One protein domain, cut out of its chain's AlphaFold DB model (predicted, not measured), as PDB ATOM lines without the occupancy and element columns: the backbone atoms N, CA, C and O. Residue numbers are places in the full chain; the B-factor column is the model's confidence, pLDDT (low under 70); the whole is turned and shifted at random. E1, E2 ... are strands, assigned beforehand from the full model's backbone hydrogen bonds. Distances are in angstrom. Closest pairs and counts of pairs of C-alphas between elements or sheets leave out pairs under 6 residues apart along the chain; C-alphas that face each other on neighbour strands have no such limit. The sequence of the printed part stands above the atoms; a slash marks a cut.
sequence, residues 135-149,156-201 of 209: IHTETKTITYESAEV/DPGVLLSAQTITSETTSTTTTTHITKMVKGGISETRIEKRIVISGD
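Overview. This is residues 135 to 149 and 156 to 201 of the 209 residues of the protein "4_1_CTD domain-containing protein" of Takifugu bimaculatus (UniProt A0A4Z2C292). A single long, narrow sheet of four strands, twisted like a ribbon, makes up this domain, with both of its faces bare of helices. The strands E1, E2, E3 and E4 lie side by side in that order, each antiparallel to the next, and their length makes the long axis of the rod. The printed part has 61 residues, with no named helix and four named strands, E1, E2, E3 and E4 along the chain, and the class is all strand. The whole is loose, with a radius of gyration of the C-alphas of 14.5 A, and the C-alphas span 46 by 17 by 15 A.

Along the chain. The longest strand by residues is E4, residues 187 to 199, which runs 36.2 A from C-alpha 187 at (208.676, 250.689, 218.210) to C-alpha 199 at (199.492, 234.776, 249.419). E3, residues 172 to 183, measures 34.8 A from first to last C-alpha. E2, residues 160 to 169, measures 27.0 A. E1, residues 138 to 145, measures 22.8 A and begins with C-alpha 138 at (205.410, 248.553, 249.176).

Arrangement. In the sheet, E2 and E3 are the inner strands, and E1 and E4 are the edge strands. E2 and E3 form a hairpin, antiparallel at 168 degrees between their directions; the C-alphas of Thr 165 and Thr 177 face each other at 4.4 A, and N 164 and O 178 are within hydrogen-bond range at 2.9 A. E3 and E4 form a second hairpin, antiparallel at 164 degrees; C-alphas 180 and 190 face each other at 4.1 A, and N 175 and O 196 are 2.8 A apart, within hydrogen-bond range. E2, E3 and E4 make a meander, each strand the antiparallel neighbour of the one before. On the other side of E2, E1 is its antiparallel neighbour at 166 degrees; C-alphas 139 and 168 face each other at 4.6 A, and N 142 and O 165 are within hydrogen-bond range at 2.9 A. E1 and E4 are apart. From edge to edge the strands' lines turn by 40 degrees, and the sheet's C-alphas lie up to 6.2 A off the best plane through them.

Size, cuts and confidence. The two C-alphas farthest apart are those of Gly 185 and Asp 201, at 47.3 A. Residues 150 to 155 are cut out and not printed, and C-alphas 149 and 156 are 10.8 A apart across the cut, which lies in the link from E1 to E2. The links from E2 to E3 and from E3 to E4 are tight. The mean pLDDT of the printed part is 74.2, and 26 residues are under 70, among them residues 135 to 149, 156 to 159 and 167 to 170.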
ATOM      1  N   ILE A 135     195.285 249.204 252.232       66.94
ATOM      2  CA  ILE A 135     196.356 248.207 252.193       66.94
ATOM      3  C   ILE A 135     197.669 248.936 251.894       66.94
ATOM      4  O   ILE A 135     197.816 249.570 250.851       66.94
ATOM      5  N   HIS A 136     198.634 248.851 252.809       60.19
ATOM      6  CA  HIS A 136     199.947 249.456 252.609       60.19
ATOM      7  C   HIS A 136     200.778 248.617 251.629       60.19
ATOM      8  O   HIS A 136     201.325 247.582 252.000       60.19
ATOM      9  N   THR A 137     200.844 249.055 250.371       59.56
ATOM     10  CA  THR A 137     201.585 248.404 249.282       59.56
ATOM     11  C   THR A 137     203.001 248.970 249.139       59.56
ATOM     12  O   THR A 137     203.186 250.057 248.584       59.56
ATOM     13  N   GLU A 138     204.029 248.229 249.566       63.44
ATOM     14  CA  GLU A 138     205.410 248.553 249.176       63.44
ATOM     15  C   GLU A 138     205.707 248.030 247.764       63.44
ATOM     16  O   GLU A 138     205.825 246.820 247.563       63.44
ATOM     17  N   THR A 139     205.894 248.940 246.804       67.94
ATOM     18  CA  THR A 139     206.258 248.601 245.419       67.94
ATOM     19  C   THR A 139     207.747 248.855 245.161       67.94
ATOM     20  O   THR A 139     208.228 249.992 245.189       67.94
ATOM     21  N   LYS A 140     208.503 247.792 244.867       67.88
ATOM     22  CA  LYS A 140     209.930 247.864 244.499       67.88
ATOM     23  C   LYS A 140     210.078 247.570 243.001       67.88
ATOM     24  O   LYS A 140     209.562 246.560 242.522       67.88
ATOM     25  N   THR A 141     210.759 248.454 242.263       67.50
ATOM     26  CA  THR A 141     211.013 248.319 240.819       67.50
ATOM     27  C   THR A 141     212.499 248.078 240.556       67.50
ATOM     28  O   THR A 141     213.358 248.880 240.922       67.50
ATOM     29  N   ILE A 142     212.813 246.981 239.868       67.75
ATOM     30  CA  ILE A 142     214.165 246.682 239.389       67.75
ATOM     31  C   ILE A 142     214.157 246.773 237.867       67.75
ATOM     32  O   ILE A 142     213.557 245.922 237.207       67.75
ATOM     33  N   THR A 143     214.826 247.791 237.326       69.81
ATOM     34  CA  THR A 143     215.008 247.969 235.881       69.81
ATOM     35  C   THR A 143     216.410 247.526 235.485       69.81
ATOM     36  O   THR A 143     217.408 248.088 235.939       69.81
ATOM     37  N   TYR A 144     216.480 246.522 234.618       65.38
ATOM     38  CA  TYR A 144     217.708 246.105 233.951       65.38
ATOM     39  C   TYR A 144     217.777 246.796 232.594       65.38
ATOM     40  O   TYR A 144     216.872 246.606 231.782       65.38
ATOM     41  N   GLU A 145     218.835 247.560 232.346       63.88
ATOM     42  CA  GLU A 145     219.197 248.052 231.015       63.88
ATOM     43  C   GLU A 145     220.217 247.093 230.385       63.88
ATOM     44  O   GLU A 145     221.158 246.636 231.043       63.88
ATOM     45  N   SER A 146     220.029 246.747 229.111       65.06
ATOM     46  CA  SER A 146     221.039 245.993 228.364       65.06
ATOM     47  C   SER A 146     222.226 246.908 228.079       65.06
ATOM     48  O   SER A 146     222.046 247.976 227.499       65.06
ATOM     49  N   ALA A 147     223.440 246.498 228.460       55.53
ATOM     50  CA  ALA A 147     224.636 247.294 228.200       55.53
ATOM     51  C   ALA A 147     224.787 247.564 226.694       55.53
ATOM     52  O   ALA A 147     224.820 246.624 225.899       55.53
ATOM     53  N   GLU A 148     224.877 248.845 226.332       57.94
ATOM     54  CA  GLU A 148     224.929 249.326 224.951       57.94
ATOM     55  C   GLU A 148     226.055 248.640 224.160       57.94
ATOM     56  O   GLU A 148     227.242 248.926 224.339       57.94
ATOM     57  N   VAL A 149     225.679 247.726 223.262       51.31
ATOM     58  CA  VAL A 149     226.563 247.282 222.181       51.31
ATOM     59  C   VAL A 149     226.512 248.377 221.123       51.31
ATOM     60  O   VAL A 149     225.461 248.600 220.523       51.31
ATOM     61  N   ASP A 156     219.189 245.068 215.993       58.56
ATOM     62  CA  ASP A 156     218.798 243.733 215.526       58.56
ATOM     63  C   ASP A 156     217.405 243.339 216.086       58.56
ATOM     64  O   ASP A 156     217.203 243.374 217.311       58.56
ATOM     65  N   PRO A 157     216.400 243.034 215.234       59.06
ATOM     66  CA  PRO A 157     215.009 242.854 215.656       59.06
ATOM     67  C   PRO A 157     214.820 241.636 216.571       59.06
ATOM     68  O   PRO A 157     214.570 240.513 216.134       59.06
ATOM     69  N   GLY A 158     214.887 241.891 217.875       58.41
ATOM     70  CA  GLY A 158     214.859 240.873 218.919       58.41
ATOM     71  C   GLY A 158     215.530 241.309 220.223       58.41
ATOM     72  O   GLY A 158     215.197 240.738 221.265       58.41
ATOM     73  N   VAL A 159     216.411 242.318 220.178       67.06
ATOM     74  CA  VAL A 159     217.126 242.872 221.341       67.06
ATOM     75  C   VAL A 159     216.163 243.351 222.436       67.06
ATOM     76  O   VAL A 159     215.140 243.993 222.172       67.06
ATOM     77  N   LEU A 160     216.513 243.036 223.687       70.06
ATOM     78  CA  LEU A 160     215.793 243.484 224.878       70.06
ATOM     79  C   LEU A 160     216.313 244.868 225.288       70.06
ATOM     80  O   LEU A 160     217.486 245.006 225.625       70.06
ATOM     81  N   LEU A 161     215.440 245.874 225.282       68.25
ATOM     82  CA  LEU A 161     215.736 247.214 225.801       68.25
ATOM     83  C   LEU A 161     215.879 247.167 227.321       68.25
ATOM     84  O   LEU A 161     216.876 247.618 227.883       68.25
ATOM     85  N   SER A 162     214.861 246.603 227.973       71.00
ATOM     86  CA  SER A 162     214.794 246.518 229.422       71.00
ATOM     87  C   SER A 162     213.992 245.319 229.907       71.00
ATOM     88  O   SER A 162     213.081 244.831 229.233       71.00
ATOM     89  N   ALA A 163     214.313 244.871 231.118       68.94
ATOM     90  CA  ALA A 163     213.436 244.027 231.919       68.94
ATOM     91  C   ALA A 163     213.056 244.783 233.197       68.94
ATOM     92  O   ALA A 163     213.927 245.370 233.841       68.94
ATOM     93  N   GLN A 164     211.772 244.767 233.561       70.88
ATOM     94  CA  GLN A 164     211.262 245.415 234.769       70.88
ATOM     95  C   GLN A 164     210.613 244.379 235.685       70.88
ATOM     96  O   GLN A 164     209.555 243.829 235.366       70.88
ATOM     97  N   THR A 165     211.221 244.143 236.845       68.88
ATOM     98  CA  THR A 165     210.603 243.364 237.924       68.88
ATOM     99  C   THR A 165     209.915 244.320 238.887       68.88
ATOM    100  O   THR A 165     210.567 245.192 239.457       68.88
ATOM    101  N   ILE A 166     208.608 244.140 239.066       72.38
ATOM    102  CA  ILE A 166     207.788 244.850 240.049       72.38
ATOM    103  C   ILE A 166     207.431 243.853 241.150       72.38
ATOM    104  O   ILE A 166     206.820 242.822 240.852       72.38
ATOM    105  N   THR A 167     207.800 244.143 242.398       65.31
ATOM    106  CA  THR A 167     207.341 243.381 243.571       65.31
ATOM    107  C   THR A 167     206.473 244.255 244.464       65.31
ATOM    108  O   THR A 167     206.960 245.285 244.938       65.31
ATOM    109  N   SER A 168     205.241 243.821 244.725       67.56
ATOM    110  CA  SER A 168     204.353 244.414 245.733       67.56
ATOM    111  C   SER A 168     204.319 243.520 246.969       67.56
ATOM    112  O   SER A 168     204.040 242.328 246.842       67.56
ATOM    113  N   GLU A 169     204.594 244.084 248.144       57.16
ATOM    114  CA  GLU A 169     204.616 243.380 249.435       57.16
ATOM    115  C   GLU A 169     203.388 243.780 250.271       57.16
ATOM    116  O   GLU A 169     203.191 244.961 250.555       57.16
ATOM    117  N   THR A 170     202.533 242.802 250.599       69.38
ATOM    118  CA  THR A 170     201.305 242.927 251.418       69.38
ATOM    119  C   THR A 170     201.001 241.564 252.079       69.38
ATOM    120  O   THR A 170     201.880 240.706 252.127       69.38
ATOM    121  N   THR A 171     199.756 241.287 252.496       71.81
ATOM    122  CA  THR A 171     199.285 239.906 252.766       71.81
ATOM    123  C   THR A 171     199.384 238.976 251.545       71.81
ATOM    124  O   THR A 171     199.299 237.760 251.676       71.81
ATOM    125  N   SER A 172     199.616 239.510 250.342       74.62
ATOM    126  CA  SER A 172     200.104 238.740 249.199       74.62
ATOM    127  C   SER A 172     201.310 239.424 248.556       74.62
ATOM    128  O   SER A 172     201.261 240.607 248.206       74.62
ATOM    129  N   THR A 173     202.395 238.674 248.373       80.25
ATOM    130  CA  THR A 173     203.585 239.115 247.642       80.25
ATOM    131  C   THR A 173     203.404 238.793 246.165       80.25
ATOM    132  O   THR A 173     203.371 237.625 245.773       80.25
ATOM    133  N   THR A 174     203.302 239.821 245.322       82.19
ATOM    134  CA  THR A 174     203.186 239.653 243.865       82.19
ATOM    135  C   THR A 174     204.446 240.137 243.164       82.19
ATOM    136  O   THR A 174     204.785 241.313 243.249       82.19
ATOM    137  N   THR A 175     205.095 239.247 242.411       82.81
ATOM    138  CA  THR A 175     206.283 239.530 241.591       82.81
ATOM    139  C   THR A 175     205.919 239.418 240.116       82.81
ATOM    140  O   THR A 175     205.658 238.318 239.626       82.81
ATOM    141  N   THR A 176     205.916 240.536 239.388       83.31
ATOM    142  CA  THR A 176     205.657 240.564 237.938       83.31
ATOM    143  C   THR A 176     206.904 241.004 237.174       83.31
ATOM    144  O   THR A 176     207.430 242.088 237.412       83.31
ATOM    145  N   THR A 177     207.362 240.172 236.238       83.00
ATOM    146  CA  THR A 177     208.476 240.455 235.324       83.00
ATOM    147  C   THR A 177     207.932 240.841 233.955       83.00
ATOM    148  O   THR A 177     207.275 240.037 233.286       83.00
ATOM    149  N   HIS A 178     208.256 242.058 233.529       85.00
ATOM    150  CA  HIS A 178     208.011 242.562 232.184       85.00
ATOM    151  C   HIS A 178     209.306 242.530 231.368       85.00
ATOM    152  O   HIS A 178     210.372 242.842 231.902       85.00
ATOM    153  N   ILE A 179     209.215 242.220 230.076       85.62
ATOM    154  CA  ILE A 179     210.296 242.420 229.103       85.62
ATOM    155  C   ILE A 179     209.840 243.432 228.058       85.62
ATOM    156  O   ILE A 179     208.736 243.321 227.529       85.62
ATOM    157  N   THR A 180     210.715 244.387 227.739       83.81
ATOM    158  CA  THR A 180     210.536 245.369 226.667       83.81
ATOM    159  C   THR A 180     211.525 245.089 225.538       83.81
ATOM    160  O   THR A 180     212.739 245.112 225.747       83.81
ATOM    161  N   LYS A 181     211.020 244.833 224.329       83.00
ATOM    162  CA  LYS A 181     211.809 244.497 223.133       83.00
ATOM    163  C   LYS A 181     211.769 245.621 222.108       83.00
ATOM    164  O   LYS A 181     210.724 246.242 221.949       83.00
ATOM    165  N   MET A 182     212.854 245.830 221.361       81.19
ATOM    166  CA  MET A 182     212.765 246.568 220.095       81.19
ATOM    167  C   MET A 182     212.186 245.672 218.998       81.19
ATOM    168  O   MET A 182     212.601 244.519 218.847       81.19
ATOM    169  N   VAL A 183     211.294 246.231 218.179       82.50
ATOM    170  CA  VAL A 183     210.945 245.679 216.865       82.50
ATOM    171  C   VAL A 183     211.424 246.603 215.743       82.50
ATOM    172  O   VAL A 183     211.674 247.797 215.933       82.50
ATOM    173  N   LYS A 184     211.568 246.042 214.537       79.44
ATOM    174  CA  LYS A 184     212.026 246.778 213.354       79.44
ATOM    175  C   LYS A 184     211.105 247.972 213.076       79.44
ATOM    176  O   LYS A 184     209.920 247.786 212.824       79.44
ATOM    177  N   GLY A 185     211.672 249.179 213.095       78.62
ATOM    178  CA  GLY A 185     210.932 250.442 212.983       78.62
ATOM    179  C   GLY A 185     211.013 251.343 214.222       78.62
ATOM    180  O   GLY A 185     210.458 252.435 214.192       78.62
ATOM    181  N   GLY A 186     211.705 250.923 215.289       78.69
ATOM    182  CA  GLY A 186     211.933 251.754 216.483       78.69
ATOM    183  C   GLY A 186     210.757 251.790 217.465       78.69
ATOM    184  O   GLY A 186     210.769 252.577 218.408       78.69
ATOM    185  N   ILE A 187     209.752 250.938 217.252       83.31
ATOM    186  CA  ILE A 187     208.676 250.689 218.210       83.31
ATOM    187  C   ILE A 187     209.208 249.721 219.272       83.31
ATOM    188  O   ILE A 187     209.818 248.701 218.938       83.31
ATOM    189  N   SER A 188     208.954 250.026 220.542       84.19
ATOM    190  CA  SER A 188     209.165 249.099 221.648       84.19
ATOM    191  C   SER A 188     207.870 248.361 221.997       84.19
ATOM    192  O   SER A 188     206.785 248.937 221.990       84.19
ATOM    193  N   GLU A 189     207.982 247.072 222.314       85.50
ATOM    194  CA  GLU A 189     206.871 246.236 222.775       85.50
ATOM    195  C   GLU A 189     207.180 245.704 224.177       85.50
ATOM    196  O   GLU A 189     208.190 245.022 224.362       85.50
ATOM    197  N   THR A 190     206.313 245.980 225.156       86.00
ATOM    198  CA  THR A 190     206.425 245.449 226.523       86.00
ATOM    199  C   THR A 190     205.409 244.333 226.754       86.00
ATOM    200  O   THR A 190     204.218 244.514 226.503       86.00
ATOM    201  N   ARG A 191     205.859 243.185 227.270       88.06
ATOM    202  CA  ARG A 191     205.016 242.028 227.617       88.06
ATOM    203  C   ARG A 191     205.276 241.562 229.047       88.06
ATOM    204  O   ARG A 191     206.392 241.686 229.547       88.06
ATOM    205  N   ILE A 192     204.254 240.999 229.696       90.75
ATOM    206  CA  ILE A 192     204.412 240.252 230.954       90.75
ATOM    207  C   ILE A 192     204.908 238.849 230.600       90.75
ATOM    208  O   ILE A 192     204.170 238.070 230.003       90.75
ATOM    209  N   GLU A 193     206.133 238.520 230.997       88.31
ATOM    210  CA  GLU A 193     206.705 237.176 230.821       88.31
ATOM    211  C   GLU A 193     206.337 236.253 231.988       88.31
ATOM    212  O   GLU A 193     206.157 235.047 231.828       88.31
ATOM    213  N   LYS A 194     206.237 236.818 233.199       90.00
ATOM    214  CA  LYS A 194     205.953 236.054 234.415       90.00
ATOM    215  C   LYS A 194     205.208 236.902 235.437       90.00
ATOM    216  O   LYS A 194     205.639 238.004 235.755       90.00
ATOM    217  N   ARG A 195     204.148 236.343 236.019       90.00
ATOM    218  CA  ARG A 195     203.529 236.819 237.262       90.00
ATOM    219  C   ARG A 195     203.569 235.678 238.274       90.00
ATOM    220  O   ARG A 195     203.086 234.587 237.990       90.00
ATOM    221  N   ILE A 196     204.163 235.929 239.433       90.50
ATOM    222  CA  ILE A 196     204.144 235.051 240.606       90.50
ATOM    223  C   ILE A 196     203.290 235.757 241.656       90.50
ATOM    224  O   ILE A 196     203.510 236.940 241.909       90.50
ATOM    225  N   VAL A 197     202.339 235.049 242.257       87.88
ATOM    226  CA  VAL A 197     201.540 235.533 243.390       87.88
ATOM    227  C   VAL A 197     201.750 234.555 244.540       87.88
ATOM    228  O   VAL A 197     201.640 233.346 244.341       87.88
ATOM    229  N   ILE A 198     202.097 235.074 245.715       87.56
ATOM    230  CA  ILE A 198     202.368 234.311 246.934       87.56
ATOM    231  C   ILE A 198     201.501 234.917 248.037       87.56
ATOM    232  O   ILE A 198     201.866 235.935 248.616       87.56
ATOM    233  N   SER A 199     200.348 234.318 248.319       84.94
ATOM    234  CA  SER A 199     199.492 234.776 249.419       84.94
ATOM    235  C   SER A 199     199.973 234.200 250.747       84.94
ATOM    236  O   SER A 199     200.104 232.984 250.878       84.94
ATOM    237  N   GLY A 200     200.229 235.079 251.714       74.94
ATOM    238  CA  GLY A 200     200.415 234.726 253.113       74.94
ATOM    239  C   GLY A 200     199.072 234.810 253.821       74.94
ATOM    240  O   GLY A 200     198.549 235.902 254.038       74.94
ATOM    241  N   ASP A 201     198.510 233.656 254.157       75.44
ATOM    242  CA  ASP A 201     197.370 233.584 255.062       75.44
ATOM    243  C   ASP A 201     197.877 233.788 256.499       75.44
ATOM    244  O   ASP A 201     198.811 233.112 256.939       75.44
TER     245      ASP A 201